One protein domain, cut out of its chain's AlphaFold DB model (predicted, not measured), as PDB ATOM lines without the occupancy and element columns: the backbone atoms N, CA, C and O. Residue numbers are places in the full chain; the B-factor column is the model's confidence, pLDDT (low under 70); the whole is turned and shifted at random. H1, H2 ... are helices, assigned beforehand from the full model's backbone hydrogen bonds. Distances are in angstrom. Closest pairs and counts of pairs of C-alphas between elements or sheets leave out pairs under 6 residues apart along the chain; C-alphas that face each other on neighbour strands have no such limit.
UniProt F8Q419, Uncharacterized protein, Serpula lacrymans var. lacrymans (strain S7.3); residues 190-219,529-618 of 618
ATOM      1  N   ASP A 190     198.640 288.671 157.883       65.31
ATOM      2  CA  ASP A 190     197.950 289.912 158.222       65.31
ATOM      3  C   ASP A 190     196.600 289.899 157.494       65.31
ATOM      4  O   ASP A 190     196.535 289.926 156.261       65.31
ATOM      5  N   ILE A 191     195.522 289.713 158.257       76.44
ATOM      6  CA  ILE A 191     194.171 289.609 157.712       76.44
ATOM      7  C   ILE A 191     193.719 291.025 157.374       76.44
ATOM      8  O   ILE A 191     193.351 291.800 158.257       76.44
ATOM      9  N   ASP A 192     193.712 291.350 156.084       83.56
ATOM     10  CA  ASP A 192     193.244 292.645 155.602       83.56
ATOM     11  C   ASP A 192     191.717 292.770 155.779       83.56
ATOM     12  O   ASP A 192     190.907 292.411 154.918       83.56
ATOM     13  N   ILE A 193     191.324 293.263 156.956       85.19
ATOM     14  CA  ILE A 193     189.932 293.516 157.347       85.19
ATOM     15  C   ILE A 193     189.234 294.470 156.371       85.19
ATOM     16  O   ILE A 193     188.023 294.353 156.178       85.19
ATOM     17  N   ASP A 194     189.967 295.382 155.733       85.94
ATOM     18  CA  ASP A 194     189.393 296.391 154.849       85.94
ATOM     19  C   ASP A 194     189.068 295.772 153.472       85.94
ATOM     20  O   ASP A 194     187.952 295.933 152.974       85.94
ATOM     21  N   VAL A 195     189.935 294.901 152.936       86.19
ATOM     22  CA  VAL A 195     189.629 294.032 151.774       86.19
ATOM     23  C   VAL A 195     188.448 293.086 152.055       86.19
ATOM     24  O   VAL A 195     187.601 292.826 151.188       86.19
ATOM     25  N   LEU A 196     188.336 292.571 153.280       86.94
ATOM     26  CA  LEU A 196     187.181 291.766 153.684       86.94
ATOM     27  C   LEU A 196     185.895 292.604 153.796       86.94
ATOM     28  O   LEU A 196     184.819 292.124 153.420       86.94
ATOM     29  N   ALA A 197     185.986 293.866 154.223       88.81
ATOM     30  CA  ALA A 197     184.858 294.797 154.244       88.81
ATOM     31  C   ALA A 197     184.308 295.048 152.829       88.81
ATOM     32  O   ALA A 197     183.093 294.989 152.616       88.81
ATOM     33  N   GLU A 198     185.187 295.243 151.841       90.50
ATOM     34  CA  GLU A 198     184.812 295.452 150.435       90.50
ATOM     35  C   GLU A 198     184.061 294.262 149.818       90.50
ATOM     36  O   GLU A 198     183.225 294.438 148.921       90.50
ATOM     37  N   THR A 199     184.318 293.039 150.291       90.94
ATOM     38  CA  THR A 199     183.712 291.803 149.762       90.94
ATOM     39  C   THR A 199     182.484 291.327 150.542       90.94
ATOM     40  O   THR A 199     181.662 290.595 149.983       90.94
ATOM     41  N   ALA A 200     182.280 291.793 151.778       92.44
ATOM     42  CA  ALA A 200     181.129 291.448 152.606       92.44
ATOM     43  C   ALA A 200     179.788 291.908 151.995       92.44
ATOM     44  O   ALA A 200     179.590 293.085 151.670       92.44
ATOM     45  N   ARG A 201     178.829 290.982 151.849       92.25
ATOM     46  CA  ARG A 201     177.475 291.268 151.307       92.25
ATOM     47  C   ARG A 201     176.327 291.039 152.288       92.25
ATOM     48  O   ARG A 201     175.224 291.505 152.028       92.25
ATOM     49  N   LEU A 202     176.561 290.328 153.392       91.81
ATOM     50  CA  LEU A 202     175.543 290.084 154.417       91.81
ATOM     51  C   LEU A 202     175.706 291.061 155.579       91.81
ATOM     52  O   LEU A 202     176.811 291.213 156.094       91.81
ATOM     53  N   GLU A 203     174.592 291.625 156.039       91.00
ATOM     54  CA  GLU A 203     174.537 292.609 157.126       91.00
ATOM     55  C   GLU A 203     175.287 292.138 158.386       91.00
ATOM     56  O   GLU A 203     176.169 292.843 158.865       91.00
ATOM     57  N   ASP A 204     175.055 290.909 158.871       87.44
ATOM     58  CA  ASP A 204     175.765 290.429 160.073       87.44
ATOM     59  C   ASP A 204     177.287 290.256 159.861       87.44
ATOM     60  O   ASP A 204     178.026 290.233 160.839       87.44
ATOM     61  N   ILE A 205     177.779 290.119 158.614       89.12
ATOM     62  CA  ILE A 205     179.236 290.156 158.340       89.12
ATOM     63  C   ILE A 205     179.734 291.590 158.493       89.12
ATOM     64  O   ILE A 205     180.727 291.834 159.169       89.12
ATOM     65  N   GLN A 206     179.035 292.535 157.865       92.19
ATOM     66  CA  GLN A 206     179.398 293.949 157.871       92.19
ATOM     67  C   GLN A 206     179.395 294.509 159.302       92.19
ATOM     68  O   GLN A 206     180.318 295.223 159.674       92.19
ATOM     69  N   ILE A 207     178.430 294.105 160.134       92.38
ATOM     70  CA  ILE A 207     178.384 294.416 161.571       92.38
ATOM     71  C   ILE A 207     179.601 293.840 162.311       92.38
ATOM     72  O   ILE A 207     180.235 294.561 163.079       92.38
ATOM     73  N   ALA A 208     179.954 292.567 162.091       90.19
ATOM     74  CA  ALA A 208     181.123 291.959 162.735       90.19
ATOM     75  C   ALA A 208     182.424 292.693 162.351       90.19
ATOM     76  O   ALA A 208     183.225 293.031 163.220       90.19
ATOM     77  N   ILE A 209     182.586 293.028 161.068       91.62
ATOM     78  CA  ILE A 209     183.713 293.821 160.557       91.62
ATOM     79  C   ILE A 209     183.748 295.222 161.191       91.62
ATOM     80  O   ILE A 209     184.813 295.655 161.619       91.62
ATOM     81  N   GLN A 210     182.605 295.900 161.345       93.81
ATOM     82  CA  GLN A 210     182.530 297.198 162.034       93.81
ATOM     83  C   GLN A 210     182.962 297.106 163.505       93.81
ATOM     84  O   GLN A 210     183.675 297.986 163.984       93.81
ATOM     85  N   PHE A 211     182.585 296.039 164.223       93.94
ATOM     86  CA  PHE A 211     183.092 295.792 165.578       93.94
ATOM     87  C   PHE A 211     184.619 295.628 165.589       93.94
ATOM     88  O   PHE A 211     185.284 296.209 166.442       93.94
ATOM     89  N   ILE A 212     185.187 294.894 164.633       91.25
ATOM     90  CA  ILE A 212     186.637 294.653 164.551       91.25
ATOM     91  C   ILE A 212     187.401 295.921 164.173       91.25
ATOM     92  O   ILE A 212     188.410 296.226 164.800       91.25
ATOM     93  N   GLN A 213     186.903 296.709 163.219       92.50
ATOM     94  CA  GLN A 213     187.463 298.023 162.895       92.50
ATOM     95  C   GLN A 213     187.402 298.970 164.106       92.50
ATOM     96  O   GLN A 213     188.351 299.714 164.346       92.50
ATOM     97  N   ALA A 214     186.341 298.913 164.918       94.31
ATOM     98  CA  ALA A 214     186.272 299.663 166.170       94.31
ATOM     99  C   ALA A 214     187.306 299.171 167.205       94.31
ATOM    100  O   ALA A 214     187.987 299.995 167.804       94.31
ATOM    101  N   LEU A 215     187.515 297.858 167.368       94.12
ATOM    102  CA  LEU A 215     188.583 297.318 168.231       94.12
ATOM    103  C   LEU A 215     189.991 297.707 167.729       94.12
ATOM    104  O   LEU A 215     190.826 298.168 168.512       94.12
ATOM    105  N   LYS A 216     190.243 297.614 166.416       92.00
ATOM    106  CA  LYS A 216     191.504 298.023 165.765       92.00
ATOM    107  C   LYS A 216     191.816 299.505 166.002       92.00
ATOM    108  O   LYS A 216     192.976 299.852 166.200       92.00
ATOM    109  N   ASN A 217     190.795 300.357 166.117       93.25
ATOM    110  CA  ASN A 217     190.943 301.796 166.364       93.25
ATOM    111  C   ASN A 217     190.757 302.239 167.833       93.25
ATOM    112  O   ASN A 217     191.051 303.388 168.133       93.25
ATOM    113  N   ALA A 218     190.352 301.339 168.737       95.38
ATOM    114  CA  ALA A 218     190.098 301.617 170.157       95.38
ATOM    115  C   ALA A 218     191.213 302.405 170.873       95.38
ATOM    116  O   ALA A 218     192.375 301.987 170.822       95.38
ATOM    117  N   THR A 219     190.823 303.455 171.601       95.50
ATOM    118  CA  THR A 219     191.640 304.272 172.517       95.50
ATOM    119  C   THR A 219     190.952 304.421 173.881       95.50
ATOM    120  O   THR A 219     189.722 304.375 173.977       95.50
ATOM    121  N   ALA A 529     181.670 276.193 162.802       68.12
ATOM    122  CA  ALA A 529     180.570 275.247 162.732       68.12
ATOM    123  C   ALA A 529     180.540 274.439 164.037       68.12
ATOM    124  O   ALA A 529     181.586 274.049 164.556       68.12
ATOM    125  N   GLY A 530     179.338 274.238 164.582       70.50
ATOM    126  CA  GLY A 530     179.177 273.655 165.910       70.50
ATOM    127  C   GLY A 530     179.747 272.248 166.041       70.50
ATOM    128  O   GLY A 530     180.153 271.622 165.065       70.50
ATOM    129  N   TYR A 531     179.702 271.702 167.252       72.69
ATOM    130  CA  TYR A 531     180.144 270.329 167.522       72.69
ATOM    131  C   TYR A 531     179.364 269.265 166.711       72.69
ATOM    132  O   TYR A 531     179.893 268.181 166.471       72.69
ATOM    133  N   HIS A 532     178.166 269.599 166.210       83.00
ATOM    134  CA  HIS A 532     177.388 268.810 165.239       83.00
ATOM    135  C   HIS A 532     177.615 269.169 163.755       83.00
ATOM    136  O   HIS A 532     176.917 268.667 162.871       83.00
ATOM    137  N   GLY A 533     178.569 270.047 163.453       84.06
ATOM    138  CA  GLY A 533     178.896 270.506 162.107       84.06
ATOM    139  C   GLY A 533     179.753 269.517 161.316       84.06
ATOM    140  O   GLY A 533     180.539 268.748 161.869       84.06
ATOM    141  N   LYS A 534     179.655 269.582 159.980       86.50
ATOM    142  CA  LYS A 534     180.435 268.734 159.059       86.50
ATOM    143  C   LYS A 534     181.944 268.830 159.276       86.50
ATOM    144  O   LYS A 534     182.631 267.837 159.075       86.50
ATOM    145  N   ILE A 535     182.441 269.991 159.695       85.06
ATOM    146  CA  ILE A 535     183.803 270.195 160.199       85.06
ATOM    147  C   ILE A 535     183.648 270.832 161.587       85.06
ATOM    148  O   ILE A 535     183.744 272.043 161.737       85.06
ATOM    149  N   GLY A 536     183.302 270.015 162.586       78.50
ATOM    150  CA  GLY A 536     183.032 270.456 163.965       78.50
ATOM    151  C   GLY A 536     184.273 270.566 164.863       78.50
ATOM    152  O   GLY A 536     184.151 270.762 166.072       78.50
ATOM    153  N   CYS A 537     185.483 270.396 164.315       80.31
ATOM    154  CA  CYS A 537     186.706 270.568 165.095       80.31
ATOM    155  C   CYS A 537     186.958 272.055 165.377       80.31
ATOM    156  O   CYS A 537     187.156 272.846 164.458       80.31
ATOM    157  N   ARG A 538     187.068 272.403 166.664       74.88
ATOM    158  CA  ARG A 538     187.352 273.764 167.162       74.88
ATOM    159  C   ARG A 538     188.713 274.330 166.731       74.88
ATOM    160  O   ARG A 538     188.959 275.505 166.955       74.88
ATOM    161  N   GLN A 539     189.586 273.497 166.166       73.75
ATOM    162  CA  GLN A 539     190.898 273.863 165.618       73.75
ATOM    163  C   GLN A 539     190.946 273.695 164.089       73.75
ATOM    164  O   GLN A 539     192.024 273.651 163.514       73.75
ATOM    165  N   LEU A 540     189.789 273.541 163.429       76.44
ATOM    166  CA  LEU A 540     189.633 273.456 161.970       76.44
ATOM    167  C   LEU A 540     190.581 272.458 161.273       76.44
ATOM    168  O   LEU A 540     191.019 272.692 160.150       76.44
ATOM    169  N   CYS A 541     190.869 271.311 161.898       78.12
ATOM    170  CA  CYS A 541     191.824 270.301 161.408       78.12
ATOM    171  C   CYS A 541     191.419 269.565 160.107       78.12
ATOM    172  O   CYS A 541     191.906 268.474 159.820       78.12
ATOM    173  N   GLY A 542     190.459 270.095 159.342       78.31
ATOM    174  CA  GLY A 542     189.940 269.511 158.101       78.31
ATOM    175  C   GLY A 542     189.127 268.221 158.269       78.31
ATOM    176  O   GLY A 542     188.473 267.796 157.313       78.31
ATOM    177  N   GLN A 543     189.128 267.618 159.464       84.19
ATOM    178  CA  GLN A 543     188.407 266.387 159.760       84.19
ATOM    179  C   GLN A 543     186.912 266.556 159.496       84.19
ATOM    180  O   GLN A 543     186.228 267.352 160.144       84.19
ATOM    181  N   LYS A 544     186.401 265.755 158.560       87.06
ATOM    182  CA  LYS A 544     184.968 265.664 158.301       87.06
ATOM    183  C   LYS A 544     184.332 264.761 159.352       87.06
ATOM    184  O   LYS A 544     184.841 263.684 159.648       87.06
ATOM    185  N   GLY A 545     183.221 265.211 159.923       88.88
ATOM    186  CA  GLY A 545     182.342 264.361 160.711       88.88
ATOM    187  C   GLY A 545     181.549 263.408 159.816       88.88
ATOM    188  O   GLY A 545     181.402 263.621 158.608       88.88
ATOM    189  N   ARG A 546     180.977 262.379 160.434       90.56
ATOM    190  CA  ARG A 546     180.042 261.445 159.802       90.56
ATOM    191  C   ARG A 546     178.617 261.909 160.073       90.56
ATOM    192  O   ARG A 546     178.288 262.222 161.208       90.56
ATOM    193  N   HIS A 547     177.779 261.988 159.050       91.38
ATOM    194  CA  HIS A 547     176.382 262.403 159.174       91.38
ATOM    195  C   HIS A 547     175.491 261.269 159.708       91.38
ATOM    196  O   HIS A 547     175.629 260.117 159.281       91.38
ATOM    197  N   LYS A 548     174.539 261.570 160.596       85.94
ATOM    198  CA  LYS A 548     173.466 260.637 160.973       85.94
ATOM    199  C   LYS A 548     172.444 260.574 159.834       85.94
ATOM    200  O   LYS A 548     171.829 261.581 159.497       85.94
ATOM    201  N   ALA A 549     172.249 259.403 159.226       83.75
ATOM    202  CA  ALA A 549     171.247 259.237 158.170       83.75
ATOM    203  C   ALA A 549     169.848 259.632 158.686       83.75
ATOM    204  O   ALA A 549     169.432 259.172 159.748       83.75
ATOM    205  N   GLY A 550     169.154 260.511 157.957       82.50
ATOM    206  CA  GLY A 550     167.837 261.035 158.343       82.50
ATOM    207  C   GLY A 550     167.820 262.040 159.506       82.50
ATOM    208  O   GLY A 550     166.743 262.503 159.855       82.50
ATOM    209  N   GLY A 551     168.969 262.392 160.098       83.75
ATOM    210  CA  GLY A 551     169.085 263.470 161.090       83.75
ATOM    211  C   GLY A 551     169.882 264.667 160.553       83.75
ATOM    212  O   GLY A 551     170.454 264.560 159.472       83.75
ATOM    213  N   PRO A 552     169.959 265.788 161.293       84.06
ATOM    214  CA  PRO A 552     170.730 266.972 160.889       84.06
ATOM    215  C   PRO A 552     172.204 266.960 161.349       84.06
ATOM    216  O   PRO A 552     172.981 267.836 160.966       84.06
ATOM    217  N   HIS A 553     172.596 266.011 162.206       88.00
ATOM    218  CA  HIS A 553     173.865 266.055 162.939       88.00
ATOM    219  C   HIS A 553     175.003 265.286 162.269       88.00
ATOM    220  O   HIS A 553     174.847 264.141 161.832       88.00
ATOM    221  N   TYR A 554     176.191 265.889 162.300       90.06
ATOM    222  CA  TYR A 554     177.463 265.199 162.124       90.06
ATOM    223  C   TYR A 554     178.063 264.833 163.490       90.06
ATOM    224  O   TYR A 554     177.858 265.533 164.479       90.06
ATOM    225  N   TYR A 555     178.825 263.741 163.544       88.00
ATOM    226  CA  TYR A 555     179.570 263.301 164.726       88.00
ATOM    227  C   TYR A 555     181.034 262.968 164.369       88.00
ATOM    228  O   TYR A 555     181.301 262.439 163.282       88.00
ATOM    229  N   PRO A 556     182.008 263.273 165.247       86.19
ATOM    230  CA  PRO A 556     183.434 263.104 164.966       86.19
ATOM    231  C   PRO A 556     183.906 261.658 165.213       86.19
ATOM    232  O   PRO A 556     184.650 261.382 166.148       86.19
ATOM    233  N   ALA A 557     183.485 260.717 164.364       88.94
ATOM    234  CA  ALA A 557     183.964 259.332 164.410       88.94
ATOM    235  C   ALA A 557     185.165 259.116 163.475       88.94
ATOM    236  O   ALA A 557     185.022 259.149 162.250       88.94
ATOM    237  N   LEU A 558     186.340 258.859 164.060       90.00
ATOM    238  CA  LEU A 558     187.554 258.493 163.321       90.00
ATOM    239  C   LEU A 558     187.368 257.167 162.571       90.00
ATOM    240  O   LEU A 558     187.580 257.107 161.360       90.00
ATOM    241  N   LEU A 559     186.894 256.137 163.276       92.25
ATOM    242  CA  LEU A 559     186.553 254.841 162.688       92.25
ATOM    243  C   LEU A 559     185.247 254.918 161.888       92.25
ATOM    244  O   LEU A 559     184.360 255.727 162.180       92.25
ATOM    245  N   LYS A 560     185.136 254.078 160.864       92.69
ATOM    246  CA  LYS A 560     183.972 253.919 159.999       92.69
ATOM    247  C   LYS A 560     182.956 252.994 160.672       92.69
ATOM    248  O   LYS A 560     183.267 251.826 160.902       92.69
ATOM    249  N   PRO A 561     181.736 253.468 160.986       90.44
ATOM    250  CA  PRO A 561     180.708 252.604 161.546       90.44
ATOM    251  C   PRO A 561     180.366 251.470 160.576       90.44
ATOM    252  O   PRO A 561     180.385 251.645 159.352       90.44
ATOM    253  N   HIS A 562     180.012 250.308 161.118       90.44
ATOM    254  CA  HIS A 562     179.543 249.191 160.306       90.44
ATOM    255  C   HIS A 562     178.298 249.593 159.499       90.44
ATOM    256  O   HIS A 562     177.433 250.319 159.987       90.44
ATOM    257  N   ASN A 563     178.216 249.116 158.252       89.12
ATOM    258  CA  ASN A 563     177.124 249.402 157.311       89.12
ATOM    259  C   ASN A 563     176.905 250.902 157.006       89.12
ATOM    260  O   ASN A 563     175.809 251.310 156.624       89.12
ATOM    261  N   TYR A 564     177.945 251.731 157.147       89.62
ATOM    262  CA  TYR A 564     177.878 253.165 156.873       89.62
ATOM    263  C   TYR A 564     178.191 253.509 155.408       89.62
ATOM    264  O   TYR A 564     179.284 253.227 154.918       89.62
ATOM    265  N   SER A 565     177.247 254.157 154.717       90.81
ATOM    266  CA  SER A 565     177.354 254.499 153.286       90.81
ATOM    267  C   SER A 565     176.824 255.897 152.921       90.81
ATOM    268  O   SER A 565     176.514 256.160 151.761       90.81
ATOM    269  N   VAL A 566     176.724 256.819 153.888       89.44
ATOM    270  CA  VAL A 566     176.119 258.148 153.669       89.44
ATOM    271  C   VAL A 566     176.993 259.026 152.763       89.44
ATOM    272  O   VAL A 566     178.172 259.266 153.038       89.44
ATOM    273  N   GLU A 567     176.409 259.530 151.674       86.88
ATOM    274  CA  GLU A 567     177.120 260.331 150.675       86.88
ATOM    275  C   GLU A 567     177.771 261.594 151.282       86.88
ATOM    276  O   GLU A 567     177.297 262.178 152.257       86.88
ATOM    277  N   GLY A 568     178.922 262.001 150.738       83.69
ATOM    278  CA  GLY A 568     179.654 263.193 151.181       83.69
ATOM    279  C   GLY A 568     180.388 263.072 152.527       83.69
ATOM    280  O   GLY A 568     181.142 263.988 152.870       83.69
ATOM    281  N   CYS A 569     180.209 261.965 153.260       87.12
ATOM    282  CA  CYS A 569     180.892 261.657 154.527       87.12
ATOM    283  C   CYS A 569     181.268 260.162 154.707       87.12
ATOM    284  O   CYS A 569     181.749 259.760 155.766       87.12
ATOM    285  N   ASN A 570     181.146 259.345 153.655       90.19
ATOM    286  CA  ASN A 570     181.587 257.943 153.598       90.19
ATOM    287  C   ASN A 570     183.119 257.782 153.421       90.19
ATOM    288  O   ASN A 570     183.577 257.032 152.562       90.19
ATOM    289  N   HIS A 571     183.925 258.521 154.188       89.75
ATOM    290  CA  HIS A 571     185.379 258.311 154.222       89.75
ATOM    291  C   HIS A 571     185.731 257.044 155.018       89.75
ATOM    292  O   HIS A 571     184.926 256.571 155.825       89.75
ATOM    293  N   ASP A 572     186.927 256.502 154.819       91.62
ATOM    294  CA  ASP A 572     187.411 255.350 155.587       91.62
ATOM    295  C   ASP A 572     187.893 255.761 156.989       91.62
ATOM    296  O   ASP A 572     187.574 256.862 157.463       91.62
ATOM    297  N   ASP A 573     188.568 254.852 157.688       92.56
ATOM    298  CA  ASP A 573     189.144 255.106 159.009       92.56
ATOM    299  C   ASP A 573     190.216 256.195 158.932       92.56
ATOM    300  O   ASP A 573     191.016 256.235 157.995       92.56
ATOM    301  N   ILE A 574     190.240 257.085 159.925       89.00
ATOM    302  CA  ILE A 574     191.200 258.191 159.980       89.00
ATOM    303  C   ILE A 574     192.126 258.024 161.183       89.00
ATOM    304  O   ILE A 574     191.700 258.072 162.336       89.00
ATOM    305  N   ASP A 575     193.415 257.852 160.897       88.56
ATOM    306  CA  ASP A 575     194.479 257.852 161.897       88.56
ATOM    307  C   ASP A 575     194.670 259.271 162.446       88.56
ATOM    308  O   ASP A 575     195.054 260.191 161.720       88.56
ATOM    309  N   TYR A 576     194.430 259.448 163.746       83.81
ATOM    310  CA  TYR A 576     194.558 260.742 164.423       83.81
ATOM    311  C   TYR A 576     195.962 261.357 164.287       83.81
ATOM    312  O   TYR A 576     196.101 262.574 164.346       83.81
ATOM    313  N   ARG A 577     196.998 260.537 164.054       84.44
ATOM    314  CA  ARG A 577     198.388 260.985 163.848       84.44
ATOM    315  C   ARG A 577     198.596 261.703 162.511       84.44
ATOM    316  O   ARG A 577     199.567 262.437 162.357       84.44
ATOM    317  N   GLN A 578     197.692 261.487 161.554       82.50
ATOM    318  CA  GLN A 578     197.726 262.068 160.209       82.50
ATOM    319  C   GLN A 578     196.820 263.303 160.085       82.50
ATOM    320  O   GLN A 578     196.837 263.984 159.060       82.50
ATOM    321  N   VAL A 579     196.046 263.620 161.129       78.19
ATOM    322  CA  VAL A 579     195.221 264.828 161.197       78.19
ATOM    323  C   VAL A 579     196.137 266.036 161.397       78.19
ATOM    324  O   VAL A 579     196.671 266.269 162.480       78.19
ATOM    325  N   LEU A 580     196.340 266.806 160.329       70.56
ATOM    326  CA  LEU A 580     197.152 268.020 160.363       70.56
ATOM    327  C   LEU A 580     196.328 269.224 160.854       70.56
ATOM    328  O   LEU A 580     195.142 269.331 160.528       70.56
ATOM    329  N   PRO A 581     196.935 270.163 161.605       68.88
ATOM    330  CA  PRO A 581     196.311 271.455 161.860       68.88
ATOM    331  C   PRO A 581     196.133 272.230 160.539       68.88
ATOM    332  O   PRO A 581     196.904 272.026 159.593       68.88
ATOM    333  N   PRO A 582     195.139 273.130 160.448       72.12
ATOM    334  CA  PRO A 582     194.973 273.999 159.291       72.12
ATOM    335  C   PRO A 582     196.200 274.898 159.125       72.12
ATOM    336  O   PRO A 582     196.816 275.331 160.098       72.12
ATOM    337  N   THR A 583     196.521 275.252 157.883       77.69
ATOM    338  CA  THR A 583     197.470 276.340 157.637       77.69
ATOM    339  C   THR A 583     196.746 277.689 157.748       77.69
ATOM    340  O   THR A 583     195.581 277.785 157.343       77.69
ATOM    341  N   PRO A 584     197.414 278.764 158.209       78.88
ATOM    342  CA  PRO A 584     196.838 280.112 158.196       78.88
ATOM    343  C   PRO A 584     196.338 280.534 156.805       78.88
ATOM    344  O   PRO A 584     195.286 281.155 156.686       78.88
ATOM    345  N   GLY A 585     197.033 280.110 155.739       82.31
ATOM    346  CA  GLY A 585     196.612 280.325 154.350       82.31
ATOM    347  C   GLY A 585     195.274 279.674 154.001       82.31
ATOM    348  O   GLY A 585     194.430 280.319 153.380       82.31
ATOM    349  N   LEU A 586     195.042 278.433 154.442       82.00
ATOM    350  CA  LEU A 586     193.761 277.751 154.245       82.00
ATOM    351  C   LEU A 586     192.640 278.424 155.051       82.00
ATOM    352  O   LEU A 586     191.537 278.595 154.533       82.00
ATOM    353  N   TYR A 587     192.922 278.851 156.287       82.88
ATOM    354  CA  TYR A 587     191.966 279.609 157.096       82.88
ATOM    355  C   TYR A 587     191.564 280.923 156.405       82.88
ATOM    356  O   TYR A 587     190.373 281.143 156.178       82.88
ATOM    357  N   TYR A 588     192.533 281.739 155.978       84.38
ATOM    358  CA  TYR A 588     192.277 283.006 155.283       84.38
ATOM    359  C   TYR A 588     191.526 282.808 153.955       84.38
ATOM    360  O   TYR A 588     190.563 283.524 153.672       84.38
ATOM    361  N   GLN A 589     191.886 281.790 153.165       86.56
ATOM    362  CA  GLN A 589     191.180 281.450 151.924       86.56
ATOM    363  C   GLN A 589     189.712 281.071 152.183       86.56
ATOM    364  O   GLN A 589     188.811 281.581 151.508       86.56
ATOM    365  N   ASN A 590     189.459 280.210 153.172       86.25
ATOM    366  CA  ASN A 590     188.109 279.806 153.571       86.25
ATOM    367  C   ASN A 590     187.289 280.998 154.085       86.25
ATOM    368  O   ASN A 590     186.095 281.097 153.799       86.25
ATOM    369  N   LEU A 591     187.930 281.916 154.808       86.38
ATOM    370  CA  LEU A 591     187.322 283.124 155.357       86.38
ATOM    371  C   LEU A 591     186.922 284.114 154.254       86.38
ATOM    372  O   LEU A 591     185.768 284.537 154.214       86.38
ATOM    373  N   CYS A 592     187.806 284.380 153.286       88.81
ATOM    374  CA  CYS A 592     187.487 285.163 152.085       88.81
ATOM    375  C   CYS A 592     186.316 284.547 151.300       88.81
ATOM    376  O   CYS A 592     185.363 285.238 150.928       88.81
ATOM    377  N   PHE A 593     186.352 283.227 151.077       90.19
ATOM    378  CA  PHE A 593     185.292 282.498 150.376       90.19
ATOM    379  C   PHE A 593     183.946 282.604 151.102       90.19
ATOM    380  O   PHE A 593     182.909 282.812 150.468       90.19
ATOM    381  N   LEU A 594     183.945 282.509 152.428       88.69
ATOM    382  CA  LEU A 594     182.747 282.653 153.244       88.69
ATOM    383  C   LEU A 594     182.207 284.093 153.243       88.69
ATOM    384  O   LEU A 594     180.998 284.290 153.098       88.69
ATOM    385  N   ILE A 595     183.078 285.094 153.379       89.81
ATOM    386  CA  ILE A 595     182.704 286.515 153.469       89.81
ATOM    387  C   ILE A 595     182.089 287.022 152.159       89.81
ATOM    388  O   ILE A 595     181.055 287.693 152.184       89.81
ATOM    389  N   ALA A 596     182.617 286.577 151.017       91.88
ATOM    390  CA  ALA A 596     182.081 286.850 149.684       91.88
ATOM    391  C   ALA A 596     180.764 286.095 149.356       91.88
ATOM    392  O   ALA A 596     180.468 285.819 148.186       91.88
ATOM    393  N   SER A 597     179.981 285.675 150.358       93.50
ATOM    394  CA  SER A 597     178.693 284.992 150.162       93.50
ATOM    395  C   SER A 597     177.598 285.981 149.743       93.50
ATOM    396  O   SER A 597     177.291 286.890 150.511       93.50
ATOM    397  N   PRO A 598     176.942 285.806 148.579       93.50
ATOM    398  CA  PRO A 598     175.981 286.786 148.061       93.50
ATOM    399  C   PRO A 598     174.621 286.778 148.779       93.50
ATOM    400  O   PRO A 598     173.861 287.731 148.652       93.50
ATOM    401  N   ASN A 599     174.277 285.698 149.484       93.12
ATOM    402  CA  ASN A 599     173.031 285.550 150.237       93.12
ATOM    403  C   ASN A 599     173.188 284.501 151.357       93.12
ATOM    404  O   ASN A 599     174.175 283.760 151.396       93.12
ATOM    405  N   VAL A 600     172.205 284.434 152.262       89.69
ATOM    406  CA  VAL A 600     172.209 283.532 153.431       89.69
ATOM    407  C   VAL A 600     172.288 282.053 153.025       89.69
ATOM    408  O   VAL A 600     172.978 281.281 153.684       89.69
ATOM    409  N   THR A 601     171.649 281.652 151.923       92.75
ATOM    410  CA  THR A 601     171.666 280.264 151.430       92.75
ATOM    411  C   THR A 601     173.064 279.835 150.985       92.75
ATOM    412  O   THR A 601     173.552 278.783 151.394       92.75
ATOM    413  N   GLN A 602     173.747 280.670 150.196       93.19
ATOM    414  CA  GLN A 602     175.137 280.425 149.803       93.19
ATOM    415  C   GLN A 602     176.068 280.454 151.015       93.19
ATOM    416  O   GLN A 602     176.933 279.593 151.125       93.19
ATOM    417  N   TYR A 603     175.843 281.366 151.962       90.31
ATOM    418  CA  TYR A 603     176.593 281.400 153.214       90.31
ATOM    419  C   TYR A 603     176.456 280.096 154.017       90.31
ATOM    420  O   TYR A 603     177.474 279.508 154.373       90.31
ATOM    421  N   LYS A 604     175.231 279.587 154.236       87.56
ATOM    422  CA  LYS A 604     174.996 278.301 154.924       87.56
ATOM    423  C   LYS A 604     175.698 277.136 154.203       87.56
ATOM    424  O   LYS A 604     176.288 276.286 154.863       87.56
ATOM    425  N   LYS A 605     175.697 277.122 152.862       89.19
ATOM    426  CA  LYS A 605     176.419 276.112 152.068       89.19
ATOM    427  C   LYS A 605     177.942 276.207 152.241       89.19
ATOM    428  O   LYS A 605     178.575 275.195 152.520       89.19
ATOM    429  N   ARG A 606     178.526 277.404 152.112       90.38
ATOM    430  CA  ARG A 606     179.979 277.614 152.250       90.38
ATOM    431  C   ARG A 606     180.467 277.319 153.669       90.38
ATOM    432  O   ARG A 606     181.493 276.674 153.816       90.38
ATOM    433  N   LEU A 607     179.692 277.689 154.690       85.00
ATOM    434  CA  LEU A 607     179.915 277.309 156.092       85.00
ATOM    435  C   LEU A 607     179.990 275.783 156.267       85.00
ATOM    436  O   LEU A 607     180.908 275.280 156.909       85.00
ATOM    437  N   LEU A 608     179.049 275.035 155.679       84.56
ATOM    438  CA  LEU A 608     179.048 273.568 155.738       84.56
ATOM    439  C   LEU A 608     180.281 272.953 155.049       84.56
ATOM    440  O   LEU A 608     180.740 271.884 155.446       84.56
ATOM    441  N   GLU A 609     180.808 273.606 154.012       84.56
ATOM    442  CA  GLU A 609     181.995 273.168 153.269       84.56
ATOM    443  C   GLU A 609     183.317 273.506 153.978       84.56
ATOM    444  O   GLU A 609     184.244 272.699 153.903       84.56
ATOM    445  N   THR A 610     183.413 274.653 154.665       81.75
ATOM    446  CA  THR A 610     184.665 275.155 155.268       81.75
ATOM    447  C   THR A 610     184.807 274.908 156.768       81.75
ATOM    448  O   THR A 610     185.932 274.848 157.251       81.75
ATOM    449  N   GLY A 611     183.703 274.785 157.511       73.38
ATOM    450  CA  GLY A 611     183.712 274.762 158.981       73.38
ATOM    451  C   GLY A 611     183.783 276.144 159.643       73.38
ATOM    452  O   GLY A 611     183.668 276.231 160.862       73.38
ATOM    453  N   ASN A 612     183.907 277.230 158.877       63.81
ATOM    454  CA  ASN A 612     184.057 278.587 159.414       63.81
ATOM    455  C   ASN A 612     182.713 279.332 159.354       63.81
ATOM    456  O   ASN A 612     182.131 279.428 158.272       63.81
ATOM    457  N   LEU A 613     182.241 279.923 160.463       57.38
ATOM    458  CA  LEU A 613     181.391 281.124 160.397       57.38
ATOM    459  C   LEU A 613     182.292 282.369 160.233       57.38
ATOM    460  O   LEU A 613     183.514 282.289 160.158       57.38
ATOM    461  N   LYS A 614     181.643 283.532 160.122       51.06
ATOM    462  CA  LYS A 614     182.145 284.870 159.731       51.06
ATOM    463  C   LYS A 614     183.201 285.486 160.664       51.06
ATOM    464  O   LYS A 614     183.367 286.703 160.654       51.06
ATOM    465  N   ASN A 615     183.809 284.704 161.545       48.25
ATOM    466  CA  ASN A 615     184.534 285.238 162.681       48.25
ATOM    467  C   ASN A 615     185.981 285.576 162.325       48.25
ATOM    468  O   ASN A 615     186.679 284.795 161.687       48.25
ATOM    469  N   LEU A 616     186.371 286.769 162.757       48.53
ATOM    470  CA  LEU A 616     187.594 287.502 162.436       48.53
ATOM    471  C   LEU A 616     188.233 288.068 163.729       48.53
ATOM    472  O   LEU A 616     188.986 289.034 163.683       48.53
ATOM    473  N   LYS A 617     187.833 287.547 164.901       42.06
ATOM    474  CA  LYS A 617     188.257 288.021 166.238       42.06
ATOM    475  C   LYS A 617     189.489 287.292 166.791       42.06
ATOM    476  O   LYS A 617     189.967 287.668 167.857       42.06
ATOM    477  N   THR A 618     189.912 286.226 166.116       34.69
ATOM    478  CA  THR A 618     191.149 285.462 166.342       34.69
ATOM    479  C   THR A 618     192.187 285.887 165.321       34.69
ATOM    480  O   THR A 618     193.331 286.138 165.737       34.69
TER     481      THR A 618
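Overview. This is residues 190 to 219 and 529 to 618 of the 618 residues of an uncharacterized protein of Serpula lacrymans var. lacrymans (strain S7.3) (UniProt F8Q419). With little regular structure, this elongated model sets two helical hairpins, H1 with H2 and H3 with H4, next to each other, while the loops of residues 529 to 583 reach out to the other end. The 120 printed residues, 45 of them in named elements, include four named helices and no named strand: all helix. It is only just loose, close to compact, with radius of gyration of the C-alphas 16.5 A and spans 56 by 31 by 20 A.

Arrangement. Start at H1, residues 193 to 199, which touches H2, residues 203 to 217, closest at C-alphas 197 and 209, 6.5 A, at a shallow tilt of 22 degrees, opposite ways. H3, residues 584 to 595, touches H1 with residues 592 to 595 alone, closest at C-alphas 595 and 199, 6.5 A, at a steep tilt of 41 degrees. H4, residues 600 to 610, touches H3 at its residues 590 to 595 alone, closest at C-alphas 606 and 594, 5.8 A. In these four helices every O i to N i+4 pair is within hydrogen-bond range.

Along the chain. Find C-alpha 193 at (189.932, 293.516, 157.347), where H1 begins, 10.0 A long. H2 runs 20.9 A, H3 16.2 A and H4 15.1 A, to C-alpha 610 at (184.665, 275.155, 155.268).

Size, cuts and confidence. Residues 220 to 528 are not printed; C-alphas 219 and 529 stand 32.6 A apart. Confidence is under 70 at residues 190, 529, 581 and 612 to 618.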